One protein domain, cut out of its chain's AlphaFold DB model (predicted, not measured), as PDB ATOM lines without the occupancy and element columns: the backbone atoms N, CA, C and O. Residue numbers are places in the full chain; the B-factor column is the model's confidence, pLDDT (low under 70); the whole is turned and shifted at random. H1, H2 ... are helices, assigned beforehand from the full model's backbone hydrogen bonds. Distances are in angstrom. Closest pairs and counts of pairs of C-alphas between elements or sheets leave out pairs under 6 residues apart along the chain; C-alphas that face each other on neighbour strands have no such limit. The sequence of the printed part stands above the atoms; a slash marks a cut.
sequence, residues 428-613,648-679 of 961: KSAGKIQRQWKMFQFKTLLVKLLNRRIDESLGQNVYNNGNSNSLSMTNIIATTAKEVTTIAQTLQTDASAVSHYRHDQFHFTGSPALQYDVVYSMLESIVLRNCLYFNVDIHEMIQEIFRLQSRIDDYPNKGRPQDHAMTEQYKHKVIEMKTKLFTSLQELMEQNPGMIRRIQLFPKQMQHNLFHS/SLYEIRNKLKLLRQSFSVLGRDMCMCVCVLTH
ATOM      1  N   LYS A 428      33.077  -4.296  -5.940       72.31
ATOM      2  CA  LYS A 428      31.707  -3.743  -5.940       72.31
ATOM      3  C   LYS A 428      31.603  -2.312  -6.490       72.31
ATOM      4  O   LYS A 428      30.493  -1.862  -6.777       72.31
ATOM      5  N   SER A 429      32.716  -1.589  -6.624       73.56
ATOM      6  CA  SER A 429      32.780  -0.296  -7.323       73.56
ATOM      7  C   SER A 429      33.218  -0.453  -8.784       73.56
ATOM      8  O   SER A 429      32.591   0.142  -9.658       73.56
ATOM      9  N   ALA A 430      34.184  -1.332  -9.070       72.69
ATOM     10  CA  ALA A 430      34.638  -1.650 -10.422       72.69
ATOM     11  C   ALA A 430      33.495  -2.202 -11.289       72.69
ATOM     12  O   ALA A 430      33.226  -1.657 -12.355       72.69
ATOM     13  N   GLY A 431      32.729  -3.181 -10.792       76.19
ATOM     14  CA  GLY A 431      31.568  -3.725 -11.509       76.19
ATOM     15  C   GLY A 431      30.446  -2.701 -11.747       76.19
ATOM     16  O   GLY A 431      29.736  -2.779 -12.749       76.19
ATOM     17  N   LYS A 432      30.306  -1.686 -10.876       76.38
ATOM     18  CA  LYS A 432      29.370  -0.567 -11.100       76.38
ATOM     19  C   LYS A 432      29.855   0.362 -12.209       76.38
ATOM     20  O   LYS A 432      29.057   0.713 -13.074       76.38
ATOM     21  N   ILE A 433      31.141   0.717 -12.203       73.50
ATOM     22  CA  ILE A 433      31.768   1.530 -13.254       73.50
ATOM     23  C   ILE A 433      31.687   0.793 -14.596       73.50
ATOM     24  O   ILE A 433      31.210   1.364 -15.568       73.50
ATOM     25  N   GLN A 434      32.033  -0.496 -14.637       76.94
ATOM     26  CA  GLN A 434      31.951  -1.328 -15.841       76.94
ATOM     27  C   GLN A 434      30.516  -1.420 -16.384       76.94
ATOM     28  O   GLN A 434      30.310  -1.236 -17.582       76.94
ATOM     29  N   ARG A 435      29.502  -1.631 -15.525       76.50
ATOM     30  CA  ARG A 435      28.088  -1.620 -15.947       76.50
ATOM     31  C   ARG A 435      27.665  -0.250 -16.489       76.50
ATOM     32  O   ARG A 435      26.966  -0.196 -17.496       76.50
ATOM     33  N   GLN A 436      28.093   0.850 -15.867       76.31
ATOM     34  CA  GLN A 436      27.831   2.204 -16.376       76.31
ATOM     35  C   GLN A 436      28.513   2.455 -17.729       76.31
ATOM     36  O   GLN A 436      27.889   3.035 -18.615       76.31
ATOM     37  N   TRP A 437      29.749   1.982 -17.910       78.50
ATOM     38  CA  TRP A 437      30.504   2.138 -19.154       78.50
ATOM     39  C   TRP A 437      29.886   1.325 -20.298       78.50
ATOM     40  O   TRP A 437      29.626   1.881 -21.361       78.50
ATOM     41  N   LYS A 438      29.502   0.062 -20.049       77.69
ATOM     42  CA  LYS A 438      28.729  -0.739 -21.012       77.69
ATOM     43  C   LYS A 438      27.404  -0.052 -21.388       77.69
ATOM     44  O   LYS A 438      27.096   0.065 -22.569       77.69
ATOM     45  N   MET A 439      26.647   0.480 -20.419       77.94
ATOM     46  CA  MET A 439      25.398   1.213 -20.712       77.94
ATOM     47  C   MET A 439      25.632   2.504 -21.514       77.94
ATOM     48  O   MET A 439      24.771   2.903 -22.297       77.94
ATOM     49  N   PHE A 440      26.782   3.163 -21.339       79.62
ATOM     50  CA  PHE A 440      27.191   4.313 -22.147       79.62
ATOM     51  C   PHE A 440      27.527   3.897 -23.587       79.62
ATOM     52  O   PHE A 440      27.056   4.543 -24.524       79.62
ATOM     53  N   GLN A 441      28.279   2.805 -23.776       80.75
ATOM     54  CA  GLN A 441      28.563   2.239 -25.103       80.75
ATOM     55  C   GLN A 441      27.265   1.894 -25.838       80.75
ATOM     56  O   GLN A 441      27.073   2.348 -26.963       80.75
ATOM     57  N   PHE A 442      26.345   1.179 -25.183       82.88
ATOM     58  CA  PHE A 442      25.065   0.795 -25.782       82.88
ATOM     59  C   PHE A 442      24.234   2.014 -26.200       82.88
ATOM     60  O   PHE A 442      23.809   2.100 -27.346       82.88
ATOM     61  N   LYS A 443      24.100   3.033 -25.340       84.12
ATOM     62  CA  LYS A 443      23.406   4.282 -25.716       84.12
ATOM     63  C   LYS A 443      24.112   5.070 -26.820       84.12
ATOM     64  O   LYS A 443      23.451   5.782 -27.569       84.12
ATOM     65  N   THR A 444      25.430   4.937 -26.946       82.94
ATOM     66  CA  THR A 444      26.194   5.521 -28.058       82.94
ATOM     67  C   THR A 444      25.941   4.761 -29.364       82.94
ATOM     68  O   THR A 444      25.845   5.391 -30.413       82.94
ATOM     69  N   LEU A 445      25.781   3.433 -29.310       83.69
ATOM     70  CA  LEU A 445      25.390   2.605 -30.454       83.69
ATOM     71  C   LEU A 445      23.951   2.913 -30.897       83.69
ATOM     72  O   LEU A 445      23.748   3.213 -32.068       83.69
ATOM     73  N   LEU A 446      22.994   2.962 -29.959       86.88
ATOM     74  CA  LEU A 446      21.606   3.371 -30.221       86.88
ATOM     75  C   LEU A 446      21.529   4.728 -30.936       86.88
ATOM     76  O   LEU A 446      20.860   4.849 -31.953       86.88
ATOM     77  N   VAL A 447      22.262   5.738 -30.452       87.12
ATOM     78  CA  VAL A 447      22.307   7.067 -31.091       87.12
ATOM     79  C   VAL A 447      22.948   7.026 -32.481       87.12
ATOM     80  O   VAL A 447      22.551   7.799 -33.347       87.12
ATOM     81  N   LYS A 448      23.922   6.144 -32.736       85.38
ATOM     82  CA  LYS A 448      24.496   5.978 -34.081       85.38
ATOM     83  C   LYS A 448      23.517   5.321 -35.051       85.38
ATOM     84  O   LYS A 448      23.400   5.807 -36.168       85.38
ATOM     85  N   LEU A 449      22.819   4.268 -34.626       85.69
ATOM     86  CA  LEU A 449      21.809   3.589 -35.444       85.69
ATOM     87  C   LEU A 449      20.626   4.516 -35.733       85.69
ATOM     88  O   LEU A 449      20.260   4.683 -36.888       85.69
ATOM     89  N   LEU A 450      20.118   5.217 -34.716       86.88
ATOM     90  CA  LEU A 450      19.020   6.169 -34.878       86.88
ATOM     91  C   LEU A 450      19.398   7.336 -35.807       86.88
ATOM     92  O   LEU A 450      18.633   7.662 -36.705       86.88
ATOM     93  N   ASN A 451      20.597   7.921 -35.661       84.88
ATOM     94  CA  ASN A 451      21.079   8.935 -36.611       84.88
ATOM     95  C   ASN A 451      21.253   8.375 -38.024       84.88
ATOM     96  O   ASN A 451      20.918   9.067 -38.974       84.88
ATOM     97  N   ARG A 452      21.752   7.139 -38.174       84.88
ATOM     98  CA  ARG A 452      21.852   6.487 -39.484       84.88
ATOM     99  C   ARG A 452      20.469   6.339 -40.120       84.88
ATOM    100  O   ARG A 452      20.339   6.651 -41.293       84.88
ATOM    101  N   ARG A 453      19.450   5.919 -39.361       83.88
ATOM    102  CA  ARG A 453      18.071   5.831 -39.865       83.88
ATOM    103  C   ARG A 453      17.490   7.199 -40.222       83.88
ATOM    104  O   ARG A 453      16.841   7.292 -41.251       83.88
ATOM    105  N   ILE A 454      17.787   8.250 -39.453       83.00
ATOM    106  CA  ILE A 454      17.417   9.638 -39.794       83.00
ATOM    107  C   ILE A 454      18.105  10.091 -41.094       83.00
ATOM    108  O   ILE A 454      17.424  10.578 -41.992       83.00
ATOM    109  N   ASP A 455      19.424   9.900 -41.219       81.44
ATOM    110  CA  ASP A 455      20.199  10.243 -42.422       81.44
ATOM    111  C   ASP A 455      19.695   9.439 -43.653       81.44
ATOM    112  O   ASP A 455      19.517  10.015 -44.727       81.44
ATOM    113  N   GLU A 456      19.382   8.142 -43.503       82.31
ATOM    114  CA  GLU A 456      18.774   7.291 -44.546       82.31
ATOM    115  C   GLU A 456      17.377   7.779 -44.955       82.31
ATOM    116  O   GLU A 456      17.112   7.942 -46.145       82.31
ATOM    117  N   SER A 457      16.493   8.048 -43.990       75.69
ATOM    118  CA  SER A 457      15.104   8.439 -44.253       75.69
ATOM    119  C   SER A 457      14.986   9.849 -44.838       75.69
ATOM    120  O   SER A 457      14.183  10.090 -45.736       75.69
ATOM    121  N   LEU A 458      15.834  10.783 -44.384       73.19
ATOM    122  CA  LEU A 458      15.947  12.111 -44.994       73.19
ATOM    123  C   LEU A 458      16.521  12.020 -46.415       73.19
ATOM    124  O   LEU A 458      16.105  12.785 -47.278       73.19
ATOM    125  N   GLY A 459      17.441  11.082 -46.671       71.56
ATOM    126  CA  GLY A 459      17.961  10.811 -48.011       71.56
ATOM    127  C   GLY A 459      16.901  10.242 -48.956       71.56
ATOM    128  O   GLY A 459      16.713  10.767 -50.049       71.56
ATOM    129  N   GLN A 460      16.165   9.210 -48.535       67.00
ATOM    130  CA  GLN A 460      15.124   8.570 -49.353       67.00
ATOM    131  C   GLN A 460      13.996   9.539 -49.738       67.00
ATOM    132  O   GLN A 460      13.568   9.537 -50.893       67.00
ATOM    133  N   ASN A 461      13.591  10.436 -48.835       59.31
ATOM    134  CA  ASN A 461      12.571  11.450 -49.124       59.31
ATOM    135  C   ASN A 461      13.003  12.506 -50.161       59.31
ATOM    136  O   ASN A 461      12.140  13.178 -50.716       59.31
ATOM    137  N   VAL A 462      14.302  12.656 -50.452       58.19
ATOM    138  CA  VAL A 462      14.792  13.535 -51.537       58.19
ATOM    139  C   VAL A 462      14.664  12.868 -52.916       58.19
ATOM    140  O   VAL A 462      14.638  13.566 -53.927       58.19
ATOM    141  N   TYR A 463      14.545  11.537 -52.974       52.72
ATOM    142  CA  TYR A 463      14.400  10.782 -54.225       52.72
ATOM    143  C   TYR A 463      12.956  10.317 -54.489       52.72
ATOM    144  O   TYR A 463      12.507  10.341 -55.635       52.72
ATOM    145  N   ASN A 464      12.198   9.946 -53.453       55.44
ATOM    146  CA  ASN A 464      10.839   9.399 -53.585       55.44
ATOM    147  C   ASN A 464       9.764  10.500 -53.582       55.44
ATOM    148  O   ASN A 464       8.943  10.607 -52.671       55.44
ATOM    149  N   ASN A 465       9.766  11.311 -54.639       48.91
ATOM    150  CA  ASN A 465       9.041  12.582 -54.757       48.91
ATOM    151  C   ASN A 465       7.501  12.470 -54.939       48.91
ATOM    152  O   ASN A 465       6.901  13.347 -55.555       48.91
ATOM    153  N   GLY A 466       6.865  11.388 -54.472       47.16
ATOM    154  CA  GLY A 466       5.454  11.095 -54.775       47.16
ATOM    155  C   GLY A 466       4.724  10.095 -53.870       47.16
ATOM    156  O   GLY A 466       3.592   9.748 -54.182       47.16
ATOM    157  N   ASN A 467       5.319   9.617 -52.770       48.69
ATOM    158  CA  ASN A 467       4.586   8.786 -51.805       48.69
ATOM    159  C   ASN A 467       4.972   9.162 -50.366       48.69
ATOM    160  O   ASN A 467       5.861   8.569 -49.750       48.69
ATOM    161  N   SER A 468       4.345  10.226 -49.864       50.94
ATOM    162  CA  SER A 468       4.662  10.864 -48.585       50.94
ATOM    163  C   SER A 468       4.066  10.123 -47.387       50.94
ATOM    164  O   SER A 468       3.309  10.703 -46.606       50.94
ATOM    165  N   ASN A 469       4.469   8.864 -47.192       53.38
ATOM    166  CA  ASN A 469       4.413   8.237 -45.872       53.38
ATOM    167  C   ASN A 469       5.203   9.134 -44.910       53.38
ATOM    168  O   ASN A 469       6.430   9.234 -45.008       53.38
ATOM    169  N   SER A 470       4.484   9.870 -44.058       55.56
ATOM    170  CA  SER A 470       5.061  10.993 -43.321       55.56
ATOM    171  C   SER A 470       6.224  10.525 -42.447       55.56
ATOM    172  O   SER A 470       6.197   9.444 -41.850       55.56
ATOM    173  N   LEU A 471       7.292  11.329 -42.403       65.38
ATOM    174  CA  LEU A 471       8.579  10.919 -41.838       65.38
ATOM    175  C   LEU A 471       8.597  11.002 -40.302       65.38
ATOM    176  O   LEU A 471       9.482  11.614 -39.701       65.38
ATOM    177  N   SER A 472       7.586  10.403 -39.670       77.88
ATOM    178  CA  SER A 472       7.390  10.426 -38.229       77.88
ATOM    179  C   SER A 472       8.600   9.831 -37.519       77.88
ATOM    180  O   SER A 472       8.951   8.659 -37.688       77.88
ATOM    181  N   MET A 473       9.215  10.638 -36.656       81.06
ATOM    182  CA  MET A 473      10.282  10.191 -35.766       81.06
ATOM    183  C   MET A 473       9.830   9.018 -34.883       81.06
ATOM    184  O   MET A 473      10.661   8.193 -34.514       81.06
ATOM    185  N   THR A 474       8.531   8.884 -34.601       81.69
ATOM    186  CA  THR A 474       7.936   7.727 -33.912       81.69
ATOM    187  C   THR A 474       8.166   6.432 -34.697       81.69
ATOM    188  O   THR A 474       8.676   5.460 -34.136       81.69
ATOM    189  N   ASN A 475       7.942   6.443 -36.016       83.50
ATOM    190  CA  ASN A 475       8.218   5.302 -36.900       83.50
ATOM    191  C   ASN A 475       9.725   5.011 -37.011       83.50
ATOM    192  O   ASN A 475      10.134   3.845 -37.017       83.50
ATOM    193  N   ILE A 476      10.574   6.048 -37.025       85.44
ATOM    194  CA  ILE A 476      12.041   5.895 -37.011       85.44
ATOM    195  C   ILE A 476      12.507   5.255 -35.687       85.44
ATOM    196  O   ILE A 476      13.339   4.341 -35.698       85.44
ATOM    197  N   ILE A 477      11.955   5.687 -34.546       87.19
ATOM    198  CA  ILE A 477      12.228   5.117 -33.217       87.19
ATOM    199  C   ILE A 477      11.771   3.654 -33.159       87.19
ATOM    200  O   ILE A 477      12.572   2.802 -32.776       87.19
ATOM    201  N   ALA A 478      10.534   3.355 -33.571       87.88
ATOM    202  CA  ALA A 478       9.971   2.003 -33.594       87.88
ATOM    203  C   ALA A 478      10.807   1.054 -34.466       87.88
ATOM    204  O   ALA A 478      11.238  -0.003 -34.004       87.88
ATOM    205  N   THR A 479      11.142   1.471 -35.690       87.75
ATOM    206  CA  THR A 479      11.975   0.689 -36.618       87.75
ATOM    207  C   THR A 479      13.372   0.443 -36.042       87.75
ATOM    208  O   THR A 479      13.854  -0.689 -36.058       87.75
ATOM    209  N   THR A 480      14.001   1.465 -35.449       88.12
ATOM    210  CA  THR A 480      15.323   1.328 -34.807       88.12
ATOM    211  C   THR A 480      15.265   0.420 -33.570       88.12
ATOM    212  O   THR A 480      16.187  -0.363 -33.333       88.12
ATOM    213  N   ALA A 481      14.189   0.487 -32.780       89.88
ATOM    214  CA  ALA A 481      13.977  -0.389 -31.630       89.88
ATOM    215  C   ALA A 481      13.765  -1.848 -32.060       89.88
ATOM    216  O   ALA A 481      14.362  -2.747 -31.462       89.88
ATOM    217  N   LYS A 482      12.980  -2.078 -33.122       89.88
ATOM    218  CA  LYS A 482      12.746  -3.403 -33.716       89.88
ATOM    219  C   LYS A 482      14.053  -3.983 -34.251       89.88
ATOM    220  O   LYS A 482      14.444  -5.050 -33.796       89.88
ATOM    221  N   GLU A 483      14.795  -3.244 -35.079       87.94
ATOM    222  CA  GLU A 483      16.103  -3.661 -35.617       87.94
ATOM    223  C   GLU A 483      17.089  -4.069 -34.509       87.94
ATOM    224  O   GLU A 483      17.657  -5.161 -34.552       87.94
ATOM    225  N   VAL A 484      17.261  -3.236 -33.475       86.31
ATOM    226  CA  VAL A 484      18.165  -3.539 -32.351       86.31
ATOM    227  C   VAL A 484      17.701  -4.763 -31.557       86.31
ATOM    228  O   VAL A 484      18.542  -5.547 -31.117       86.31
ATOM    229  N   THR A 485      16.390  -4.943 -31.382       86.44
ATOM    230  CA  THR A 485      15.814  -6.099 -30.675       86.44
ATOM    231  C   THR A 485      15.986  -7.383 -31.488       86.44
ATOM    232  O   THR A 485      16.428  -8.389 -30.939       86.44
ATOM    233  N   THR A 486      15.740  -7.341 -32.799       85.38
ATOM    234  CA  THR A 486      15.965  -8.471 -33.709       85.38
ATOM    235  C   THR A 486      17.443  -8.852 -33.748       85.38
ATOM    236  O   THR A 486      17.759 -10.005 -33.487       85.38
ATOM    237  N   ILE A 487      18.370  -7.901 -33.933       81.19
ATOM    238  CA  ILE A 487      19.822  -8.170 -33.862       81.19
ATOM    239  C   ILE A 487      20.202  -8.797 -32.512       81.19
ATOM    240  O   ILE A 487      20.993  -9.738 -32.459       81.19
ATOM    241  N   ALA A 488      19.625  -8.306 -31.410       80.31
ATOM    242  CA  ALA A 488      19.857  -8.852 -30.078       80.31
ATOM    243  C   ALA A 488      19.317 -10.279 -29.897       80.31
ATOM    244  O   ALA A 488      19.910 -11.045 -29.135       80.31
ATOM    245  N   GLN A 489      18.209 -10.630 -30.553       80.62
ATOM    246  CA  GLN A 489      17.625 -11.975 -30.566       80.62
ATOM    247  C   GLN A 489      18.431 -12.917 -31.468       80.62
ATOM    248  O   GLN A 489      18.817 -13.989 -31.009       80.62
ATOM    249  N   THR A 490      18.786 -12.497 -32.686       79.44
ATOM    250  CA  THR A 490      19.645 -13.273 -33.594       79.44
ATOM    251  C   THR A 490      20.995 -13.572 -32.944       79.44
ATOM    252  O   THR A 490      21.407 -14.720 -32.924       79.44
ATOM    253  N   LEU A 491      21.635 -12.605 -32.274       74.12
ATOM    254  CA  LEU A 491      22.876 -12.840 -31.512       74.12
ATOM    255  C   LEU A 491      22.725 -13.769 -30.286       74.12
ATOM    256  O   LEU A 491      23.729 -14.092 -29.652       74.12
ATOM    257  N   GLN A 492      21.505 -14.170 -29.912       74.19
ATOM    258  CA  GLN A 492      21.250 -15.193 -28.888       74.19
ATOM    259  C   GLN A 492      20.974 -16.579 -29.488       74.19
ATOM    260  O   GLN A 492      21.267 -17.570 -28.823       74.19
ATOM    261  N   THR A 493      20.430 -16.660 -30.706       76.88
ATOM    262  CA  THR A 493      20.150 -17.927 -31.401       76.88
ATOM    263  C   THR A 493      21.310 -18.377 -32.291       76.88
ATOM    264  O   THR A 493      21.688 -19.543 -32.251       76.88
ATOM    265  N   ASP A 494      21.909 -17.453 -33.043       74.50
ATOM    266  CA  ASP A 494      23.069 -17.667 -33.905       74.50
ATOM    267  C   ASP A 494      24.002 -16.438 -33.905       74.50
ATOM    268  O   ASP A 494      23.774 -15.417 -34.560       74.50
ATOM    269  N   ALA A 495      25.121 -16.565 -33.188       66.06
ATOM    270  CA  ALA A 495      26.160 -15.540 -33.130       66.06
ATOM    271  C   ALA A 495      26.967 -15.379 -34.440       66.06
ATOM    272  O   ALA A 495      27.778 -14.454 -34.528       66.06
ATOM    273  N   SER A 496      26.783 -16.255 -35.436       65.06
ATOM    274  CA  SER A 496      27.476 -16.218 -36.731       65.06
ATOM    275  C   SER A 496      26.695 -15.477 -37.826       65.06
ATOM    276  O   SER A 496      27.315 -14.774 -38.628       65.06
ATOM    277  N   ALA A 497      25.357 -15.531 -37.810       60.91
ATOM    278  CA  ALA A 497      24.491 -14.851 -38.780       60.91
ATOM    279  C   ALA A 497      24.719 -13.327 -38.859       60.91
ATOM    280  O   ALA A 497      24.584 -12.715 -39.920       60.91
ATOM    281  N   VAL A 498      25.097 -12.685 -37.749       62.25
ATOM    282  CA  VAL A 498      25.217 -11.219 -37.651       62.25
ATOM    283  C   VAL A 498      26.628 -10.737 -38.033       62.25
ATOM    284  O   VAL A 498      27.309 -10.042 -37.279       62.25
ATOM    285  N   SER A 499      27.072 -11.079 -39.244       56.38
ATOM    286  CA  SER A 499      28.441 -10.825 -39.741       56.38
ATOM    287  C   SER A 499      28.895  -9.352 -39.703       56.38
ATOM    288  O   SER A 499      30.094  -9.068 -39.678       56.38
ATOM    289  N   HIS A 500      27.956  -8.402 -39.700       64.12
ATOM    290  CA  HIS A 500      28.227  -6.959 -39.740       64.12
ATOM    291  C   HIS A 500      28.451  -6.313 -38.360       64.12
ATOM    292  O   HIS A 500      28.983  -5.203 -38.285       64.12
ATOM    293  N   TYR A 501      28.086  -6.988 -37.264       61.72
ATOM    294  CA  TYR A 501      28.251  -6.476 -35.902       61.72
ATOM    295  C   TYR A 501      29.127  -7.424 -35.083       61.72
ATOM    296  O   TYR A 501      28.865  -8.618 -34.987       61.72
ATOM    297  N   ARG A 502      30.175  -6.902 -34.436       59.91
ATOM    298  CA  ARG A 502      31.026  -7.747 -33.585       59.91
ATOM    299  C   ARG A 502      30.260  -8.119 -32.322       59.91
ATOM    300  O   ARG A 502      29.742  -7.230 -31.653       59.91
ATOM    301  N   HIS A 503      30.286  -9.393 -31.932       56.34
ATOM    302  CA  HIS A 503      29.640  -9.883 -30.707       56.34
ATOM    303  C   HIS A 503      30.027  -9.056 -29.454       56.34
ATOM    304  O   HIS A 503      29.182  -8.789 -28.596       56.34
ATOM    305  N   ASP A 504      31.264  -8.545 -29.383       59.47
ATOM    306  CA  ASP A 504      31.736  -7.637 -28.322       59.47
ATOM    307  C   ASP A 504      30.947  -6.319 -28.205       59.47
ATOM    308  O   ASP A 504      30.856  -5.730 -27.129       59.47
ATOM    309  N   GLN A 505      30.363  -5.825 -29.296       62.22
ATOM    310  CA  GLN A 505      29.559  -4.598 -29.290       62.22
ATOM    311  C   GLN A 505      28.221  -4.820 -28.567       62.22
ATOM    312  O   GLN A 505      27.706  -3.902 -27.926       62.22
ATOM    313  N   PHE A 506      27.724  -6.061 -28.575       62.34
ATOM    314  CA  PHE A 506      26.510  -6.505 -27.895       62.34
ATOM    315  C   PHE A 506      26.835  -7.366 -26.665       62.34
ATOM    316  O   PHE A 506      26.300  -8.451 -26.460       62.34
ATOM    317  N   HIS A 507      27.645  -6.812 -25.758       64.88
ATOM    318  CA  HIS A 507      27.882  -7.281 -24.379       64.88
ATOM    319  C   HIS A 507      26.618  -7.372 -23.468       64.88
ATOM    320  O   HIS A 507      26.735  -7.312 -22.237       64.88
ATOM    321  N   PHE A 508      25.428  -7.453 -24.063       64.31
ATOM    322  CA  PHE A 508      24.101  -7.368 -23.460       64.31
ATOM    323  C   PHE A 508      23.138  -8.457 -23.972       64.31
ATOM    324  O   PHE A 508      21.959  -8.393 -23.639       64.31
ATOM    325  N   THR A 509      23.592  -9.437 -24.761       64.50
ATOM    326  CA  THR A 509      22.766 -10.599 -25.136       64.50
ATOM    327  C   THR A 509      22.124 -11.235 -23.892       64.50
ATOM    328  O   THR A 509      22.756 -11.344 -22.838       64.50
ATOM    329  N   GLY A 510      20.825 -11.546 -23.967       64.81
ATOM    330  CA  GLY A 510      20.024 -12.009 -22.823       64.81
ATOM    331  C   GLY A 510      19.681 -10.939 -21.773       64.81
ATOM    332  O   GLY A 510      19.124 -11.262 -20.723       64.81
ATOM    333  N   SER A 511      20.008  -9.661 -21.995       76.75
ATOM    334  CA  SER A 511      19.661  -8.578 -21.068       76.75
ATOM    335  C   SER A 511      18.268  -8.006 -21.357       76.75
ATOM    336  O   SER A 511      18.001  -7.651 -22.505       76.75
ATOM    337  N   PRO A 512      17.426  -7.748 -20.333       74.19
ATOM    338  CA  PRO A 512      16.168  -7.014 -20.517       74.19
ATOM    339  C   PRO A 512      16.378  -5.579 -21.038       74.19
ATOM    340  O   PRO A 512      15.464  -4.961 -21.566       74.19
ATOM    341  N   ALA A 513      17.607  -5.048 -20.976       74.31
ATOM    342  CA  ALA A 513      17.966  -3.782 -21.621       74.31
ATOM    343  C   ALA A 513      17.902  -3.812 -23.166       74.31
ATOM    344  O   ALA A 513      18.047  -2.752 -23.775       74.31
ATOM    345  N   LEU A 514      17.719  -4.994 -23.774       81.62
ATOM    346  CA  LEU A 514      17.533  -5.211 -25.214       81.62
ATOM    347  C   LEU A 514      16.095  -5.634 -25.588       81.62
ATOM    348  O   LEU A 514      15.867  -6.007 -26.732       81.62
ATOM    349  N   GLN A 515      15.134  -5.604 -24.654       84.88
ATOM    350  CA  GLN A 515      13.712  -5.784 -24.983       84.88
ATOM    351  C   GLN A 515      13.178  -4.560 -25.737       84.88
ATOM    352  O   GLN A 515      13.582  -3.435 -25.428       84.88
ATOM    353  N   TYR A 516      12.251  -4.776 -26.674       88.19
ATOM    354  CA  TYR A 516      11.715  -3.741 -27.565       88.19
ATOM    355  C   TYR A 516      11.278  -2.478 -26.814       88.19
ATOM    356  O   TYR A 516      11.857  -1.416 -27.034       88.19
ATOM    357  N   ASP A 517      10.368  -2.604 -25.849       85.00
ATOM    358  CA  ASP A 517       9.805  -1.485 -25.072       85.00
ATOM    359  C   ASP A 517      10.891  -0.699 -24.326       85.00
ATOM    360  O   ASP A 517      10.835   0.526 -24.196       85.00
ATOM    361  N   VAL A 518      11.922  -1.404 -23.850       83.81
ATOM    362  CA  VAL A 518      13.042  -0.851 -23.081       83.81
ATOM    363  C   VAL A 518      14.036  -0.124 -23.996       83.81
ATOM    364  O   VAL A 518      14.593   0.907 -23.602       83.81
ATOM    365  N   VAL A 519      14.233  -0.608 -25.226       86.38
ATOM    366  CA  VAL A 519      15.022   0.066 -26.270       86.38
ATOM    367  C   VAL A 519      14.262   1.272 -26.829       86.38
ATOM    368  O   VAL A 519      14.832   2.363 -26.872       86.38
ATOM    369  N   TYR A 520      12.978   1.113 -27.156       89.06
ATOM    370  CA  TYR A 520      12.056   2.168 -27.588       89.06
ATOM    371  C   TYR A 520      12.033   3.318 -26.572       89.06
ATOM    372  O   TYR A 520      12.450   4.435 -26.887       89.06
ATOM    373  N   SER A 521      11.724   3.012 -25.306       82.31
ATOM    374  CA  SER A 521      11.742   3.968 -24.185       82.31
ATOM    375  C   SER A 521      13.116   4.602 -23.944       82.31
ATOM    376  O   SER A 521      13.211   5.638 -23.287       82.31
ATOM    377  N   MET A 522      14.217   3.999 -24.410       86.12
ATOM    378  CA  MET A 522      15.544   4.622 -24.359       86.12
ATOM    379  C   MET A 522      15.811   5.549 -25.544       86.12
ATOM    380  O   MET A 522      16.419   6.599 -25.324       86.12
ATOM    381  N   LEU A 523      15.378   5.184 -26.749       86.88
ATOM    382  CA  LEU A 523      15.496   5.986 -27.969       86.88
ATOM    383  C   LEU A 523      14.615   7.239 -27.875       86.88
ATOM    384  O   LEU A 523      15.149   8.345 -27.934       86.88
ATOM    385  N   GLU A 524      13.321   7.081 -27.593       85.62
ATOM    386  CA  GLU A 524      12.354   8.164 -27.342       85.62
ATOM    387  C   GLU A 524      12.848   9.107 -26.227       85.62
ATOM    388  O   GLU A 524      13.026  10.311 -26.432       85.62
ATOM    389  N   SER A 525      13.278   8.546 -25.091       82.06
ATOM    390  CA  SER A 525      13.952   9.276 -24.006       82.06
ATOM    391  C   SER A 525      15.180  10.095 -24.439       82.06
ATOM    392  O   SER A 525      15.572  11.014 -23.706       82.06
ATOM    393  N   ILE A 526      15.870   9.719 -25.517       83.81
ATOM    394  CA  ILE A 526      17.023  10.447 -26.060       83.81
ATOM    395  C   ILE A 526      16.565  11.494 -27.088       83.81
ATOM    396  O   ILE A 526      17.087  12.611 -27.042       83.81
ATOM    397  N   VAL A 527      15.590  11.171 -27.945       81.81
ATOM    398  CA  VAL A 527      14.978  12.094 -28.920       81.81
ATOM    399  C   VAL A 527      14.365  13.284 -28.192       81.81
ATOM    400  O   VAL A 527      14.848  14.402 -28.360       81.81
ATOM    401  N   LEU A 528      13.432  13.036 -27.266       77.50
ATOM    402  CA  LEU A 528      12.784  14.068 -26.451       77.50
ATOM    403  C   LEU A 528      13.818  14.953 -25.744       77.50
ATOM    404  O   LEU A 528      13.698  16.173 -25.734       77.50
ATOM    405  N   ARG A 529      14.901  14.369 -25.205       79.88
ATOM    406  CA  ARG A 529      15.988  15.138 -24.569       79.88
ATOM    407  C   ARG A 529      16.743  16.055 -25.548       79.88
ATOM    408  O   ARG A 529      17.286  17.062 -25.098       79.88
ATOM    409  N   ASN A 530      16.822  15.710 -26.830       77.88
ATOM    410  CA  ASN A 530      17.390  16.586 -27.853       77.88
ATOM    411  C   ASN A 530      16.382  17.676 -28.250       77.88
ATOM    412  O   ASN A 530      16.767  18.840 -28.292       77.88
ATOM    413  N   CYS A 531      15.094  17.353 -28.407       74.69
ATOM    414  CA  CYS A 531      14.032  18.345 -28.626       74.69
ATOM    415  C   CYS A 531      14.009  19.419 -27.516       74.69
ATOM    416  O   CYS A 531      14.057  20.610 -27.813       74.69
ATOM    417  N   LEU A 532      14.099  19.005 -26.240       74.44
ATOM    418  CA  LEU A 532      14.239  19.898 -25.071       74.44
ATOM    419  C   LEU A 532      15.510  20.772 -25.056       74.44
ATOM    420  O   LEU A 532      15.659  21.606 -24.162       74.44
ATOM    421  N   TYR A 533      16.468  20.530 -25.952       72.31
ATOM    422  CA  TYR A 533      17.711  21.295 -26.040       72.31
ATOM    423  C   TYR A 533      17.714  22.307 -27.189       72.31
ATOM    424  O   TYR A 533      18.437  23.298 -27.114       72.31
ATOM    425  N   PHE A 534      16.937  22.054 -28.246       70.12
ATOM    426  CA  PHE A 534      16.957  22.848 -29.477       70.12
ATOM    427  C   PHE A 534      15.746  23.776 -29.655       70.12
ATOM    428  O   PHE A 534      15.835  24.694 -30.464       70.12
ATOM    429  N   ASN A 535      14.653  23.586 -28.909       75.88
ATOM    430  CA  ASN A 535      13.504  24.496 -28.919       75.88
ATOM    431  C   ASN A 535      13.399  25.284 -27.591       75.88
ATOM    432  O   ASN A 535      13.527  24.714 -26.504       75.88
ATOM    433  N   VAL A 536      13.192  26.602 -27.698       76.12
ATOM    434  CA  VAL A 536      13.134  27.545 -26.564       76.12
ATOM    435  C   VAL A 536      11.738  27.590 -25.936       76.12
ATOM    436  O   VAL A 536      11.620  27.563 -24.714       76.12
ATOM    437  N   ASP A 537      10.683  27.562 -26.743       76.75
ATOM    438  CA  ASP A 537       9.279  27.650 -26.309       76.75
ATOM    439  C   ASP A 537       8.898  26.459 -25.406       76.75
ATOM    440  O   ASP A 537       8.301  26.605 -24.339       76.75
ATOM    441  N   ILE A 538       9.351  25.262 -25.786       80.00
ATOM    442  CA  ILE A 538       9.290  24.012 -25.019       80.00
ATOM    443  C   ILE A 538      10.047  24.140 -23.688       80.00
ATOM    444  O   ILE A 538       9.622  23.589 -22.668       80.00
ATOM    445  N   HIS A 539      11.158  24.878 -23.659       78.44
ATOM    446  CA  HIS A 539      11.917  25.121 -22.435       78.44
ATOM    447  C   HIS A 539      11.211  26.110 -21.489       78.44
ATOM    448  O   HIS A 539      11.208  25.880 -20.272       78.44
ATOM    449  N   GLU A 540      10.576  27.155 -22.022       83.69
ATOM    450  CA  GLU A 540       9.749  28.102 -21.261       83.69
ATOM    451  C   GLU A 540       8.481  27.434 -20.712       83.69
ATOM    452  O   GLU A 540       8.193  27.543 -19.518       83.69
ATOM    453  N   MET A 541       7.784  26.635 -21.526       83.06
ATOM    454  CA  MET A 541       6.609  25.864 -21.101       83.06
ATOM    455  C   MET A 541       6.948  24.916 -19.937       83.06
ATOM    456  O   MET A 541       6.199  24.807 -18.965       83.06
ATOM    457  N   ILE A 542       8.133  24.296 -19.971       81.44
ATOM    458  CA  ILE A 542       8.657  23.492 -18.859       81.44
ATOM    459  C   ILE A 542       8.988  24.343 -17.623       81.44
ATOM    460  O   ILE A 542       8.773  23.883 -16.499       81.44
ATOM    461  N   GLN A 543       9.513  25.562 -17.783       84.25
ATOM    462  CA  GLN A 543       9.729  26.466 -16.647       84.25
ATOM    463  C   GLN A 543       8.403  26.870 -15.987       84.25
ATOM    464  O   GLN A 543       8.331  26.849 -14.757       84.25
ATOM    465  N   GLU A 544       7.346  27.143 -16.756       86.50
ATOM    466  CA  GLU A 544       6.038  27.501 -16.190       86.50
ATOM    467  C   GLU A 544       5.337  26.307 -15.522       86.50
ATOM    468  O   GLU A 544       4.796  26.460 -14.425       86.50
ATOM    469  N   ILE A 545       5.450  25.093 -16.081       84.12
ATOM    470  CA  ILE A 545       5.030  23.853 -15.397       84.12
ATOM    471  C   ILE A 545       5.702  23.740 -14.020       84.12
ATOM    472  O   ILE A 545       5.026  23.411 -13.042       84.12
ATOM    473  N   PHE A 546       6.997  24.055 -13.897       84.50
ATOM    474  CA  PHE A 546       7.670  24.041 -12.593       84.50
ATOM    475  C   PHE A 546       7.312  25.223 -11.691       84.50
ATOM    476  O   PHE A 546       7.232  25.030 -10.477       84.50
ATOM    477  N   ARG A 547       7.030  26.409 -12.242       88.69
ATOM    478  CA  ARG A 547       6.555  27.556 -11.456       88.69
ATOM    479  C   ARG A 547       5.191  27.269 -10.826       88.69
ATOM    480  O   ARG A 547       5.003  27.546  -9.641       88.69
ATOM    481  N   LEU A 548       4.264  26.677 -11.579       87.81
ATOM    482  CA  LEU A 548       2.954  26.288 -11.055       87.81
ATOM    483  C   LEU A 548       3.028  25.057 -10.140       87.81
ATOM    484  O   LEU A 548       2.363  25.054  -9.107       87.81
ATOM    485  N   GLN A 549       3.866  24.056 -10.436       84.94
ATOM    486  CA  GLN A 549       4.056  22.916  -9.526       84.94
ATOM    487  C   GLN A 549       4.655  23.348  -8.180       84.94
ATOM    488  O   GLN A 549       4.187  22.866  -7.155       84.94
ATOM    489  N   SER A 550       5.614  24.288  -8.152       85.56
ATOM    490  CA  SER A 550       6.101  24.854  -6.881       85.56
ATOM    491  C   SER A 550       4.955  25.490  -6.105       85.56
ATOM    492  O   SER A 550       4.757  25.137  -4.954       85.56
ATOM    493  N   ARG A 551       4.133  26.335  -6.749       86.81
ATOM    494  CA  ARG A 551       2.965  26.947  -6.091       86.81
ATOM    495  C   ARG A 551       2.035  25.894  -5.482       86.81
ATOM    496  O   ARG A 551       1.674  26.036  -4.323       86.81
ATOM    497  N   ILE A 552       1.693  24.835  -6.220       86.38
ATOM    498  CA  ILE A 552       0.871  23.714  -5.718       86.38
ATOM    499  C   ILE A 552       1.517  23.046  -4.493       86.38
ATOM    500  O   ILE A 552       0.818  22.747  -3.529       86.38
ATOM    501  N   ASP A 553       2.832  22.822  -4.521       83.50
ATOM    502  CA  ASP A 553       3.581  22.198  -3.423       83.50
ATOM    503  C   ASP A 553       3.749  23.148  -2.207       83.50
ATOM    504  O   ASP A 553       3.840  22.682  -1.066       83.50
ATOM    505  N   ASP A 554       3.766  24.465  -2.446       83.44
ATOM    506  CA  ASP A 554       3.873  25.540  -1.452       83.44
ATOM    507  C   ASP A 554       2.529  25.824  -0.738       83.44
ATOM    508  O   ASP A 554       2.532  26.250   0.422       83.44
ATOM    509  N   TYR A 555       1.375  25.550  -1.369       79.75
ATOM    510  CA  TYR A 555       0.064  25.602  -0.705       79.75
ATOM    511  C   TYR A 555      -0.116  24.402   0.245       79.75
ATOM    512  O   TYR A 555      -0.208  23.251  -0.190       79.75
ATOM    513  N   PRO A 556      -0.223  24.611   1.572       71.12
ATOM    514  CA  PRO A 556      -0.428  23.503   2.490       71.12
ATOM    515  C   PRO A 556      -1.839  22.917   2.334       71.12
ATOM    516  O   PRO A 556      -2.821  23.656   2.294       71.12
ATOM    517  N   ASN A 557      -1.958  21.585   2.430       63.78
ATOM    518  CA  ASN A 557      -3.222  20.814   2.517       63.78
ATOM    519  C   ASN A 557      -4.053  21.087   3.805       63.78
ATOM    520  O   ASN A 557      -4.650  20.182   4.391       63.78
ATOM    521  N   LYS A 558      -4.012  22.322   4.311       64.44
ATOM    522  CA  LYS A 558      -4.762  22.892   5.440       64.44
ATOM    523  C   LYS A 558      -5.146  24.364   5.192       64.44
ATOM    524  O   LYS A 558      -5.474  25.063   6.150       64.44
ATOM    525  N   GLY A 559      -5.023  24.847   3.953       63.06
ATOM    526  CA  GLY A 559      -5.442  26.189   3.559       63.06
ATOM    527  C   GLY A 559      -6.956  26.401   3.668       63.06
ATOM    528  O   GLY A 559      -7.723  25.489   3.987       63.06
ATOM    529  N   ARG A 560      -7.381  27.634   3.405       75.75
ATOM    530  CA  ARG A 560      -8.787  28.041   3.301       75.75
ATOM    531  C   ARG A 560      -9.423  27.416   2.045       75.75
ATOM    532  O   ARG A 560      -8.697  27.041   1.125       75.75
ATOM    533  N   PRO A 561     -10.763  27.376   1.924       75.00
ATOM    534  CA  PRO A 561     -11.424  26.921   0.694       75.00
ATOM    535  C   PRO A 561     -10.961  27.665  -0.574       75.00
ATOM    536  O   PRO A 561     -10.831  27.056  -1.629       75.00
ATOM    537  N   GLN A 562     -10.619  28.954  -0.455       75.94
ATOM    538  CA  GLN A 562     -10.024  29.751  -1.537       75.94
ATOM    539  C   GLN A 562      -8.643  29.225  -1.972       75.94
ATOM    540  O   GLN A 562      -8.391  29.103  -3.168       75.94
ATOM    541  N   ASP A 563      -7.777  28.839  -1.027       78.94
ATOM    542  CA  ASP A 563      -6.473  28.233  -1.336       78.94
ATOM    543  C   ASP A 563      -6.657  26.895  -2.076       78.94
ATOM    544  O   ASP A 563      -5.905  26.575  -2.996       78.94
ATOM    545  N   HIS A 564      -7.695  26.126  -1.720       81.69
ATOM    546  CA  HIS A 564      -8.035  24.872  -2.397       81.69
ATOM    547  C   HIS A 564      -8.532  25.105  -3.834       81.69
ATOM    548  O   HIS A 564      -8.103  24.389  -4.739       81.69
ATOM    549  N   ALA A 565      -9.374  26.118  -4.068       86.44
ATOM    550  CA  ALA A 565      -9.833  26.483  -5.412       86.44
ATOM    551  C   ALA A 565      -8.664  26.926  -6.314       86.44
ATOM    552  O   ALA A 565      -8.516  26.416  -7.425       86.44
ATOM    553  N   MET A 566      -7.774  27.787  -5.804       85.69
ATOM    554  CA  MET A 566      -6.541  28.179  -6.504       85.69
ATOM    555  C   MET A 566      -5.626  26.975  -6.777       85.69
ATOM    556  O   MET A 566      -5.032  26.875  -7.850       85.69
ATOM    557  N   THR A 567      -5.539  26.027  -5.839       86.75
ATOM    558  CA  THR A 567      -4.745  24.799  -6.007       86.75
ATOM    559  C   THR A 567      -5.302  23.906  -7.120       86.75
ATOM    560  O   THR A 567      -4.518  23.408  -7.928       86.75
ATOM    561  N   GLU A 568      -6.626  23.732  -7.231       86.62
ATOM    562  CA  GLU A 568      -7.221  22.984  -8.353       86.62
ATOM    563  C   GLU A 568      -7.062  23.716  -9.693       86.62
ATOM    564  O   GLU A 568      -6.726  23.073 -10.687       86.62
ATOM    565  N   GLN A 569      -7.187  25.050  -9.733       90.06
ATOM    566  CA  GLN A 569      -6.893  25.829 -10.946       90.06
ATOM    567  C   GLN A 569      -5.434  25.658 -11.399       90.06
ATOM    568  O   GLN A 569      -5.177  25.398 -12.579       90.06
ATOM    569  N   TYR A 570      -4.465  25.731 -10.477       89.12
ATOM    570  CA  TYR A 570      -3.060  25.493 -10.815       89.12
ATOM    571  C   TYR A 570      -2.802  24.046 -11.244       89.12
ATOM    572  O   TYR A 570      -2.066  23.841 -12.210       89.12
ATOM    573  N   LYS A 571      -3.427  23.043 -10.610       86.81
ATOM    574  CA  LYS A 571      -3.358  21.642 -11.069       86.81
ATOM    575  C   LYS A 571      -3.896  21.493 -12.490       86.81
ATOM    576  O   LYS A 571      -3.206  20.907 -13.320       86.81
ATOM    577  N   HIS A 572      -5.071  22.052 -12.787       88.69
ATOM    578  CA  HIS A 572      -5.665  22.000 -14.123       88.69
ATOM    579  C   HIS A 572      -4.736  22.638 -15.162       88.69
ATOM    580  O   HIS A 572      -4.438  22.020 -16.181       88.69
ATOM    581  N   LYS A 573      -4.178  23.822 -14.873       88.38
ATOM    582  CA  LYS A 573      -3.235  24.492 -15.782       88.38
ATOM    583  C   LYS A 573      -1.916  23.727 -15.947       88.38
ATOM    584  O   LYS A 573      -1.356  23.703 -17.039       88.38
ATOM    585  N   VAL A 574      -1.437  23.047 -14.904       81.50
ATOM    586  CA  VAL A 574      -0.283  22.133 -14.978       81.50
ATOM    587  C   VAL A 574      -0.586  20.891 -15.823       81.50
ATOM    588  O   VAL A 574       0.318  20.404 -16.497       81.50
ATOM    589  N   ILE A 575      -1.817  20.373 -15.815       79.75
ATOM    590  CA  ILE A 575      -2.239  19.272 -16.695       79.75
ATOM    591  C   ILE A 575      -2.313  19.766 -18.145       79.75
ATOM    592  O   ILE A 575      -1.643  19.203 -19.002       79.75
ATOM    593  N   GLU A 576      -3.023  20.867 -18.397       85.88
ATOM    594  CA  GLU A 576      -3.158  21.497 -19.717       85.88
ATOM    595  C   GLU A 576      -1.789  21.766 -20.373       85.88
ATOM    596  O   GLU A 576      -1.542  21.344 -21.502       85.88
ATOM    597  N   MET A 577      -0.853  22.387 -19.642       80.75
ATOM    598  CA  MET A 577       0.497  22.646 -20.154       80.75
ATOM    599  C   MET A 577       1.328  21.373 -20.343       80.75
ATOM    600  O   MET A 577       2.157  21.343 -21.244       80.75
ATOM    601  N   LYS A 578       1.131  20.314 -19.543       77.88
ATOM    602  CA  LYS A 578       1.789  19.013 -19.782       77.88
ATOM    603  C   LYS A 578       1.280  18.356 -21.062       77.88
ATOM    604  O   LYS A 578       2.096  17.815 -21.804       77.88
ATOM    605  N   THR A 579      -0.028  18.410 -21.316       77.44
ATOM    606  CA  THR A 579      -0.626  17.904 -22.557       77.44
ATOM    607  C   THR A 579      -0.099  18.700 -23.745       77.44
ATOM    608  O   THR A 579       0.490  18.106 -24.640       77.44
ATOM    609  N   LYS A 580      -0.165  20.040 -23.702       82.31
ATOM    610  CA  LYS A 580       0.389  20.894 -24.766       82.31
ATOM    611  C   LYS A 580       1.888  20.662 -24.990       82.31
ATOM    612  O   LYS A 580       2.329  20.607 -26.130       82.31
ATOM    613  N   LEU A 581       2.667  20.475 -23.924       77.88
ATOM    614  CA  LEU A 581       4.091  20.147 -24.019       77.88
ATOM    615  C   LEU A 581       4.330  18.793 -24.696       77.88
ATOM    616  O   LEU A 581       5.293  18.664 -25.445       77.88
ATOM    617  N   PHE A 582       3.493  17.789 -24.423       74.62
ATOM    618  CA  PHE A 582       3.568  16.490 -25.089       74.62
ATOM    619  C   PHE A 582       3.215  16.622 -26.576       74.62
ATOM    620  O   PHE A 582       4.028  16.240 -27.414       74.62
ATOM    621  N   THR A 583       2.079  17.249 -26.898       77.00
ATOM    622  CA  THR A 583       1.641  17.492 -28.279       77.00
ATOM    623  C   THR A 583       2.696  18.270 -29.062       77.00
ATOM    624  O   THR A 583       3.157  17.780 -30.081       77.00
ATOM    625  N   SER A 584       3.205  19.395 -28.551       78.06
ATOM    626  CA  SER A 584       4.233  20.172 -29.260       78.06
ATOM    627  C   SER A 584       5.624  19.527 -29.287       78.06
ATOM    628  O   SER A 584       6.448  19.886 -30.127       78.06
ATOM    629  N   LEU A 585       5.904  18.541 -28.426       71.62
ATOM    630  CA  LEU A 585       7.078  17.676 -28.583       71.62
ATOM    631  C   LEU A 585       6.888  16.649 -29.703       71.62
ATOM    632  O   LEU A 585       7.837  16.409 -30.448       71.62
ATOM    633  N   GLN A 586       5.687  16.081 -29.832       74.69
ATOM    634  CA  GLN A 586       5.321  15.169 -30.913       74.69
ATOM    635  C   GLN A 586       5.272  15.899 -32.266       74.69
ATOM    636  O   GLN A 586       5.976  15.500 -33.188       74.69
ATOM    637  N   GLU A 587       4.569  17.033 -32.353       79.56
ATOM    638  CA  GLU A 587       4.530  17.917 -33.529       79.56
ATOM    639  C   GLU A 587       5.946  18.289 -33.991       79.56
ATOM    640  O   GLU A 587       6.267  18.159 -35.168       79.56
ATOM    641  N   LEU A 588       6.841  18.689 -33.077       72.75
ATOM    642  CA  LEU A 588       8.226  19.020 -33.435       72.75
ATOM    643  C   LEU A 588       9.043  17.788 -33.867       72.75
ATOM    644  O   LEU A 588       9.939  17.910 -34.703       72.75
ATOM    645  N   MET A 589       8.742  16.607 -33.322       69.12
ATOM    646  CA  MET A 589       9.331  15.336 -33.751       69.12
ATOM    647  C   MET A 589       8.853  14.900 -35.146       69.12
ATOM    648  O   MET A 589       9.635  14.299 -35.881       69.12
ATOM    649  N   GLU A 590       7.614  15.208 -35.524       73.00
ATOM    650  CA  GLU A 590       6.981  14.763 -36.774       73.00
ATOM    651  C   GLU A 590       7.141  15.776 -37.918       73.00
ATOM    652  O   GLU A 590       7.513  15.401 -39.027       73.00
ATOM    653  N   GLN A 591       6.940  17.069 -37.649       69.62
ATOM    654  CA  GLN A 591       7.055  18.149 -38.637       69.62
ATOM    655  C   GLN A 591       8.514  18.503 -38.959       69.62
ATOM    656  O   GLN A 591       8.811  18.987 -40.050       69.62
ATOM    657  N   ASN A 592       9.439  18.304 -38.009       64.31
ATOM    658  CA  ASN A 592      10.822  18.779 -38.116       64.31
ATOM    659  C   ASN A 592      11.899  17.697 -37.850       64.31
ATOM    660  O   ASN A 592      12.874  17.970 -37.136       64.31
ATOM    661  N   PRO A 593      11.860  16.510 -38.498       61.34
ATOM    662  CA  PRO A 593      12.978  15.557 -38.450       61.34
ATOM    663  C   PRO A 593      14.293  16.201 -38.938       61.34
ATOM    664  O   PRO A 593      15.373  15.883 -38.441       61.34
ATOM    665  N   GLY A 594      14.201  17.200 -39.826       59.69
ATOM    666  CA  GLY A 594      15.316  18.037 -40.274       59.69
ATOM    667  C   GLY A 594      15.907  19.006 -39.231       59.69
ATOM    668  O   GLY A 594      17.058  19.408 -39.405       59.69
ATOM    669  N   MET A 595      15.209  19.356 -38.139       57.22
ATOM    670  CA  MET A 595      15.850  19.991 -36.965       57.22
ATOM    671  C   MET A 595      16.640  18.962 -36.156       57.22
ATOM    672  O   MET A 595      17.715  19.253 -35.635       57.22
ATOM    673  N   ILE A 596      16.138  17.729 -36.099       61.22
ATOM    674  CA  ILE A 596      16.731  16.599 -35.376       61.22
ATOM    675  C   ILE A 596      17.888  15.962 -36.202       61.22
ATOM    676  O   ILE A 596      18.352  14.860 -35.916       61.22
ATOM    677  N   ARG A 597      18.438  16.719 -37.172       59.16
ATOM    678  CA  ARG A 597      19.513  16.369 -38.127       59.16
ATOM    679  C   ARG A 597      20.647  15.518 -37.560       59.16
ATOM    680  O   ARG A 597      21.155  14.679 -38.284       59.16
ATOM    681  N   ARG A 598      21.072  15.742 -36.305       66.31
ATOM    682  CA  ARG A 598      21.894  14.782 -35.537       66.31
ATOM    683  C   ARG A 598      21.546  14.781 -34.053       66.31
ATOM    684  O   ARG A 598      22.024  15.638 -33.298       66.31
ATOM    685  N   ILE A 599      20.813  13.754 -33.631       77.88
ATOM    686  CA  ILE A 599      20.604  13.377 -32.230       77.88
ATOM    687  C   ILE A 599      21.959  13.152 -31.566       77.88
ATOM    688  O   ILE A 599      22.807  12.400 -32.050       77.88
ATOM    689  N   GLN A 600      22.173  13.779 -30.416       76.94
ATOM    690  CA  GLN A 600      23.421  13.674 -29.675       76.94
ATOM    691  C   GLN A 600      23.177  13.118 -28.274       76.94
ATOM    692  O   GLN A 600      22.277  13.536 -27.543       76.94
ATOM    693  N   LEU A 601      24.041  12.189 -27.851       69.38
ATOM    694  CA  LEU A 601      24.050  11.715 -26.465       69.38
ATOM    695  C   LEU A 601      24.493  12.846 -25.508       69.38
ATOM    696  O   LEU A 601      24.011  12.935 -24.374       69.38
ATOM    697  N   PHE A 602      25.335  13.763 -25.997       70.31
ATOM    698  CA  PHE A 602      25.734  15.016 -25.350       70.31
ATOM    699  C   PHE A 602      25.848  16.112 -26.420       70.31
ATOM    700  O   PHE A 602      26.625  15.912 -27.357       70.31
ATOM    701  N   PRO A 603      25.122  17.241 -26.310       66.25
ATOM    702  CA  PRO A 603      25.235  18.340 -27.269       66.25
ATOM    703  C   PRO A 603      26.675  18.845 -27.415       66.25
ATOM    704  O   PRO A 603      27.400  18.877 -26.418       66.25
ATOM    705  N   LYS A 604      27.085  19.277 -28.619       65.88
ATOM    706  CA  LYS A 604      28.448  19.782 -28.914       65.88
ATOM    707  C   LYS A 604      29.001  20.726 -27.835       65.88
ATOM    708  O   LYS A 604      30.084  20.473 -27.319       65.88
ATOM    709  N   GLN A 605      28.228  21.735 -27.415       60.16
ATOM    710  CA  GLN A 605      28.607  22.692 -26.356       60.16
ATOM    711  C   GLN A 605      29.046  22.008 -25.043       60.16
ATOM    712  O   GLN A 605      29.934  22.486 -24.341       60.16
ATOM    713  N   MET A 606      28.459  20.854 -24.715       57.62
ATOM    714  CA  MET A 606      28.779  20.079 -23.516       57.62
ATOM    715  C   MET A 606      29.925  19.086 -23.722       57.62
ATOM    716  O   MET A 606      30.503  18.645 -22.735       57.62
ATOM    717  N   GLN A 607      30.288  18.744 -24.961       60.62
ATOM    718  CA  GLN A 607      31.448  17.889 -25.238       60.62
ATOM    719  C   GLN A 607      32.740  18.609 -24.829       60.62
ATOM    720  O   GLN A 607      33.536  18.038 -24.087       60.62
ATOM    721  N   HIS A 608      32.882  19.895 -25.175       55.25
ATOM    722  CA  HIS A 608      33.975  20.750 -24.690       55.25
ATOM    723  C   HIS A 608      34.066  20.733 -23.151       55.25
ATOM    724  O   HIS A 608      35.112  20.411 -22.592       55.25
ATOM    725  N   ASN A 609      32.946  20.951 -22.453       52.44
ATOM    726  CA  ASN A 609      32.910  20.976 -20.983       52.44
ATOM    727  C   ASN A 609      33.100  19.597 -20.313       52.44
ATOM    728  O   ASN A 609      33.493  19.537 -19.150       52.44
ATOM    729  N   LEU A 610      32.830  18.486 -21.008       54.50
ATOM    730  CA  LEU A 610      33.037  17.126 -20.488       54.50
ATOM    731  C   LEU A 610      34.487  16.650 -20.632       54.50
ATOM    732  O   LEU A 610      34.963  15.908 -19.772       54.50
ATOM    733  N   PHE A 611      35.191  17.076 -21.683       50.31
ATOM    734  CA  PHE A 611      36.609  16.754 -21.876       50.31
ATOM    735  C   PHE A 611      37.550  17.760 -21.192       50.31
ATOM    736  O   PHE A 611      38.679  17.406 -20.845       50.31
ATOM    737  N   HIS A 612      37.091  18.978 -20.896       45.09
ATOM    738  CA  HIS A 612      37.834  19.965 -20.108       45.09
ATOM    739  C   HIS A 612      37.522  19.856 -18.609       45.09
ATOM    740  O   HIS A 612      36.890  20.719 -18.004       45.09
ATOM    741  N   SER A 613      38.033  18.789 -17.985       39.94
ATOM    742  CA  SER A 613      38.144  18.720 -16.521       39.94
ATOM    743  C   SER A 613      38.863  19.975 -15.992       39.94
ATOM    744  O   SER A 613      39.927  20.310 -16.523       39.94
ATOM    745  N   SER A 648      21.530  24.093 -18.420       64.19
ATOM    746  CA  SER A 648      22.605  23.185 -18.003       64.19
ATOM    747  C   SER A 648      22.174  21.715 -18.094       64.19
ATOM    748  O   SER A 648      21.010  21.379 -17.883       64.19
ATOM    749  N   LEU A 649      23.106  20.780 -18.330       55.28
ATOM    750  CA  LEU A 649      22.762  19.345 -18.395       55.28
ATOM    751  C   LEU A 649      22.133  18.848 -17.079       55.28
ATOM    752  O   LEU A 649      21.275  17.970 -17.088       55.28
ATOM    753  N   TYR A 650      22.545  19.414 -15.942       55.19
ATOM    754  CA  TYR A 650      21.954  19.113 -14.640       55.19
ATOM    755  C   TYR A 650      20.503  19.602 -14.554       55.19
ATOM    756  O   TYR A 650      19.627  18.848 -14.135       55.19
ATOM    757  N   GLU A 651      20.240  20.817 -15.029       63.59
ATOM    758  CA  GLU A 651      18.900  21.388 -15.133       63.59
ATOM    759  C   GLU A 651      18.020  20.591 -16.102       63.59
ATOM    760  O   GLU A 651      16.989  20.095 -15.669       63.59
ATOM    761  N   ILE A 652      18.444  20.343 -17.346       59.56
ATOM    762  CA  ILE A 652      17.700  19.524 -18.327       59.56
ATOM    763  C   ILE A 652      17.422  18.122 -17.774       59.56
ATOM    764  O   ILE A 652      16.322  17.596 -17.921       59.56
ATOM    765  N   ARG A 653      18.398  17.497 -17.102       60.25
ATOM    766  CA  ARG A 653      18.224  16.172 -16.489       60.25
ATOM    767  C   ARG A 653      17.232  16.205 -15.329       60.25
ATOM    768  O   ARG A 653      16.467  15.254 -15.181       60.25
ATOM    769  N   ASN A 654      17.238  17.260 -14.518       61.91
ATOM    770  CA  ASN A 654      16.261  17.440 -13.449       61.91
ATOM    771  C   ASN A 654      14.876  17.747 -14.024       61.91
ATOM    772  O   ASN A 654      13.927  17.093 -13.611       61.91
ATOM    773  N   LYS A 655      14.769  18.627 -15.025       60.94
ATOM    774  CA  LYS A 655      13.539  18.931 -15.764       60.94
ATOM    775  C   LYS A 655      12.948  17.663 -16.385       60.94
ATOM    776  O   LYS A 655      11.816  17.340 -16.073       60.94
ATOM    777  N   LEU A 656      13.723  16.853 -17.115       61.69
ATOM    778  CA  LEU A 656      13.290  15.542 -17.640       61.69
ATOM    779  C   LEU A 656      12.873  14.550 -16.554       61.69
ATOM    780  O   LEU A 656      11.893  13.825 -16.720       61.69
ATOM    781  N   LYS A 657      13.631  14.470 -15.457       63.88
ATOM    782  CA  LYS A 657      13.314  13.573 -14.341       63.88
ATOM    783  C   LYS A 657      11.994  13.989 -13.691       63.88
ATOM    784  O   LYS A 657      11.137  13.139 -13.488       63.88
ATOM    785  N   LEU A 658      11.834  15.274 -13.389       57.59
ATOM    786  CA  LEU A 658      10.632  15.843 -12.792       57.59
ATOM    787  C   LEU A 658       9.441  15.757 -13.756       57.59
ATOM    788  O   LEU A 658       8.367  15.378 -13.315       57.59
ATOM    789  N   LEU A 659       9.640  15.984 -15.057       60.88
ATOM    790  CA  LEU A 659       8.635  15.804 -16.109       60.88
ATOM    791  C   LEU A 659       8.107  14.362 -16.108       60.88
ATOM    792  O   LEU A 659       6.914  14.149 -15.900       60.88
ATOM    793  N   ARG A 660       9.000  13.363 -16.192       63.84
ATOM    794  CA  ARG A 660       8.639  11.934 -16.088       63.84
ATOM    795  C   ARG A 660       7.967  11.598 -14.761       63.84
ATOM    796  O   ARG A 660       6.991  10.859 -14.755       63.84
ATOM    797  N   GLN A 661       8.437  12.160 -13.644       56.66
ATOM    798  CA  GLN A 661       7.761  12.006 -12.353       56.66
ATOM    799  C   GLN A 661       6.335  12.588 -12.405       56.66
ATOM    800  O   GLN A 661       5.401  11.924 -11.963       56.66
ATOM    801  N   SER A 662       6.155  13.765 -13.004       48.84
ATOM    802  CA  SER A 662       4.893  14.511 -13.072       48.84
ATOM    803  C   SER A 662       3.847  13.917 -14.026       48.84
ATOM    804  O   SER A 662       2.659  14.167 -13.824       48.84
ATOM    805  N   PHE A 663       4.273  13.114 -15.009       49.81
ATOM    806  CA  PHE A 663       3.409  12.233 -15.803       49.81
ATOM    807  C   PHE A 663       3.170  10.883 -15.097       49.81
ATOM    808  O   PHE A 663       2.046  10.394 -15.076       49.81
ATOM    809  N   SER A 664       4.173  10.307 -14.417       47.47
ATOM    810  CA  SER A 664       4.009   9.048 -13.655       47.47
ATOM    811  C   SER A 664       3.092   9.164 -12.427       47.47
ATOM    812  O   SER A 664       2.663   8.149 -11.880       47.47
ATOM    813  N   VAL A 665       2.813  10.389 -11.972       40.69
ATOM    814  CA  VAL A 665       1.739  10.694 -11.013       40.69
ATOM    815  C   VAL A 665       0.390  10.675 -11.729       40.69
ATOM    816  O   VAL A 665      -0.498   9.945 -11.309       40.69
ATOM    817  N   LEU A 666       0.277  11.361 -12.872       38.50
ATOM    818  CA  LEU A 666      -0.950  11.435 -13.670       38.50
ATOM    819  C   LEU A 666      -1.472  10.045 -14.079       38.50
ATOM    820  O   LEU A 666      -2.646   9.755 -13.884       38.50
ATOM    821  N   GLY A 667      -0.589   9.140 -14.519       34.50
ATOM    822  CA  GLY A 667      -0.957   7.750 -14.822       34.50
ATOM    823  C   GLY A 667      -1.426   6.938 -13.605       34.50
ATOM    824  O   GLY A 667      -2.244   6.035 -13.748       34.50
ATOM    825  N   ARG A 668      -0.971   7.267 -12.385       34.94
ATOM    826  CA  ARG A 668      -1.456   6.626 -11.146       34.94
ATOM    827  C   ARG A 668      -2.799   7.188 -10.708       34.94
ATOM    828  O   ARG A 668      -3.646   6.418 -10.271       34.94
ATOM    829  N   ASP A 669      -2.991   8.492 -10.845       34.16
ATOM    830  CA  ASP A 669      -4.225   9.156 -10.436       34.16
ATOM    831  C   ASP A 669      -5.363   8.856 -11.431       34.16
ATOM    832  O   ASP A 669      -6.464   8.519 -11.001       34.16
ATOM    833  N   MET A 670      -5.087   8.805 -12.744       31.98
ATOM    834  CA  MET A 670      -6.037   8.278 -13.738       31.98
ATOM    835  C   MET A 670      -6.339   6.792 -13.514       31.98
ATOM    836  O   MET A 670      -7.508   6.418 -13.503       31.98
ATOM    837  N   CYS A 671      -5.328   5.948 -13.263       34.03
ATOM    838  CA  CYS A 671      -5.550   4.535 -12.929       34.03
ATOM    839  C   CYS A 671      -6.437   4.381 -11.679       34.03
ATOM    840  O   CYS A 671      -7.381   3.597 -11.692       34.03
ATOM    841  N   MET A 672      -6.216   5.185 -10.633       33.31
ATOM    842  CA  MET A 672      -7.082   5.218  -9.449       33.31
ATOM    843  C   MET A 672      -8.521   5.638  -9.788       33.31
ATOM    844  O   MET A 672      -9.451   4.986  -9.315       33.31
ATOM    845  N   CYS A 673      -8.730   6.663 -10.621       30.20
ATOM    846  CA  CYS A 673     -10.069   7.074 -11.062       30.20
ATOM    847  C   CYS A 673     -10.777   5.982 -11.887       30.20
ATOM    848  O   CYS A 673     -11.929   5.657 -11.601       30.20
ATOM    849  N   VAL A 674     -10.087   5.354 -12.844       30.92
ATOM    850  CA  VAL A 674     -10.631   4.254 -13.662       30.92
ATOM    851  C   VAL A 674     -10.937   3.020 -12.802       30.92
ATOM    852  O   VAL A 674     -12.001   2.417 -12.949       30.92
ATOM    853  N   CYS A 675     -10.080   2.674 -11.837       32.28
ATOM    854  CA  CYS A 675     -10.358   1.600 -10.876       32.28
ATOM    855  C   CYS A 675     -11.563   1.906  -9.970       32.28
ATOM    856  O   CYS A 675     -12.302   0.989  -9.621       32.28
ATOM    857  N   VAL A 676     -11.795   3.172  -9.599       38.34
ATOM    858  CA  VAL A 676     -12.978   3.579  -8.819       38.34
ATOM    859  C   VAL A 676     -14.259   3.496  -9.657       38.34
ATOM    860  O   VAL A 676     -15.249   2.949  -9.174       38.34
ATOM    861  N   LEU A 677     -14.237   3.964 -10.910       32.81
ATOM    862  CA  LEU A 677     -15.391   3.928 -11.822       32.81
ATOM    863  C   LEU A 677     -15.773   2.493 -12.236       32.81
ATOM    864  O   LEU A 677     -16.945   2.121 -12.218       32.81
ATOM    865  N   THR A 678     -14.791   1.639 -12.522       37.09
ATOM    866  CA  THR A 678     -15.052   0.214 -12.809       37.09
ATOM    867  C   THR A 678     -15.567  -0.542 -11.577       37.09
ATOM    868  O   THR A 678     -16.424  -1.418 -11.708       37.09
ATOM    869  N   HIS A 679     -15.134  -0.178 -10.361       38.34
ATOM    870  CA  HIS A 679     -15.669  -0.736  -9.108       38.34
ATOM    871  C   HIS A 679     -17.061  -0.210  -8.712       38.34
ATOM    872  O   HIS A 679     -17.722  -0.852  -7.889       38.34
TER     873      HIS A 679
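AT A GLANCE: This is residues 428 to 613 and 648 to 679 of the 961 residues of an uncharacterized protein of Reticulomyxa filosa (UniProt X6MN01). Crossed helices meet around H4, with the long H1 crossing one side of it and H2 packing on its first part, while a long helical hairpin, H5 and H6, reaches away from its last part. H8 crosses that last part and sticks out with residues 667 to 679, as H1 does with residues 428 to 437. The 218 printed residues hold eight named helices, H1 to H8 in order, and no named strand; the class is all helix. The whole is loose, with a radius of gyration of the C-alphas of 21.1 A, and spans 69 by 56 by 52 A.

HOW THE PARTS SIT: H1, residues 428 to 463, touches H2, residues 473 to 493, with residues 449 to 454 alone; the closest C-alphas, of Leu 450 and Thr 480, are 6.1 A apart, at a steep tilt of 55 degrees, opposite ways. H3, residues 503 to 506, touches no helix. H4, residues 516 to 534, is the hub; its closest C-alpha pair with H2, Ala 481 and Tyr 520, is 5.2 A apart, at a tilt of 38 degrees, only just steep. H4 touches H1 about perpendicular, at 74 degrees, with the closest C-alphas those of Leu 446 and Leu 523, 7.0 A apart. H5, residues 537 to 554, and H6, residues 561 to 591, form a hairpin at a shallow tilt of 22 degrees, opposite ways; their closest C-alphas, of Ile 545 and Val 574, are 5.6 A apart. H4 touches H6 about perpendicular, at 82 degrees, closest at C-alphas Cys 531 and Leu 585, 7.0 A. H7, residues 604 to 611, touches no helix. H8, residues 649 to 679, touches H4 with residues 652 to 656 alone, closest at C-alphas Arg 529 and Leu 656, 7.4 A. Every O i to N i+4 pair is within hydrogen-bond range in H5 and H6; H1 has 29 of 32, H2 16 of 17, H4 13 of 15, H7 2 of 4 and H8 25 of 27, and H3 is too short for such a pair.

IN THESE COORDINATES: H1 begins at C-alpha 428 (31.707, -3.743, -5.940) and is 53.3 A long. H2 measures 30.1 A, H4 27.2 A and H5 25.5 A. H6 and H8 measure 44.3 A each, and H8 ends at C-alpha 679 (-15.669, -0.736, -9.108).

THE WHOLE: The farthest C-alphas, Ser 496 and Arg 560, are 69.8 A apart. Residues 614 to 647 are not printed, and C-alphas 613 and 648 are 16.2 A apart. The link from H6 to H7 is long. Mean pLDDT of the printed part is 71.0; 84 residues are under 70, among them 648 to 679.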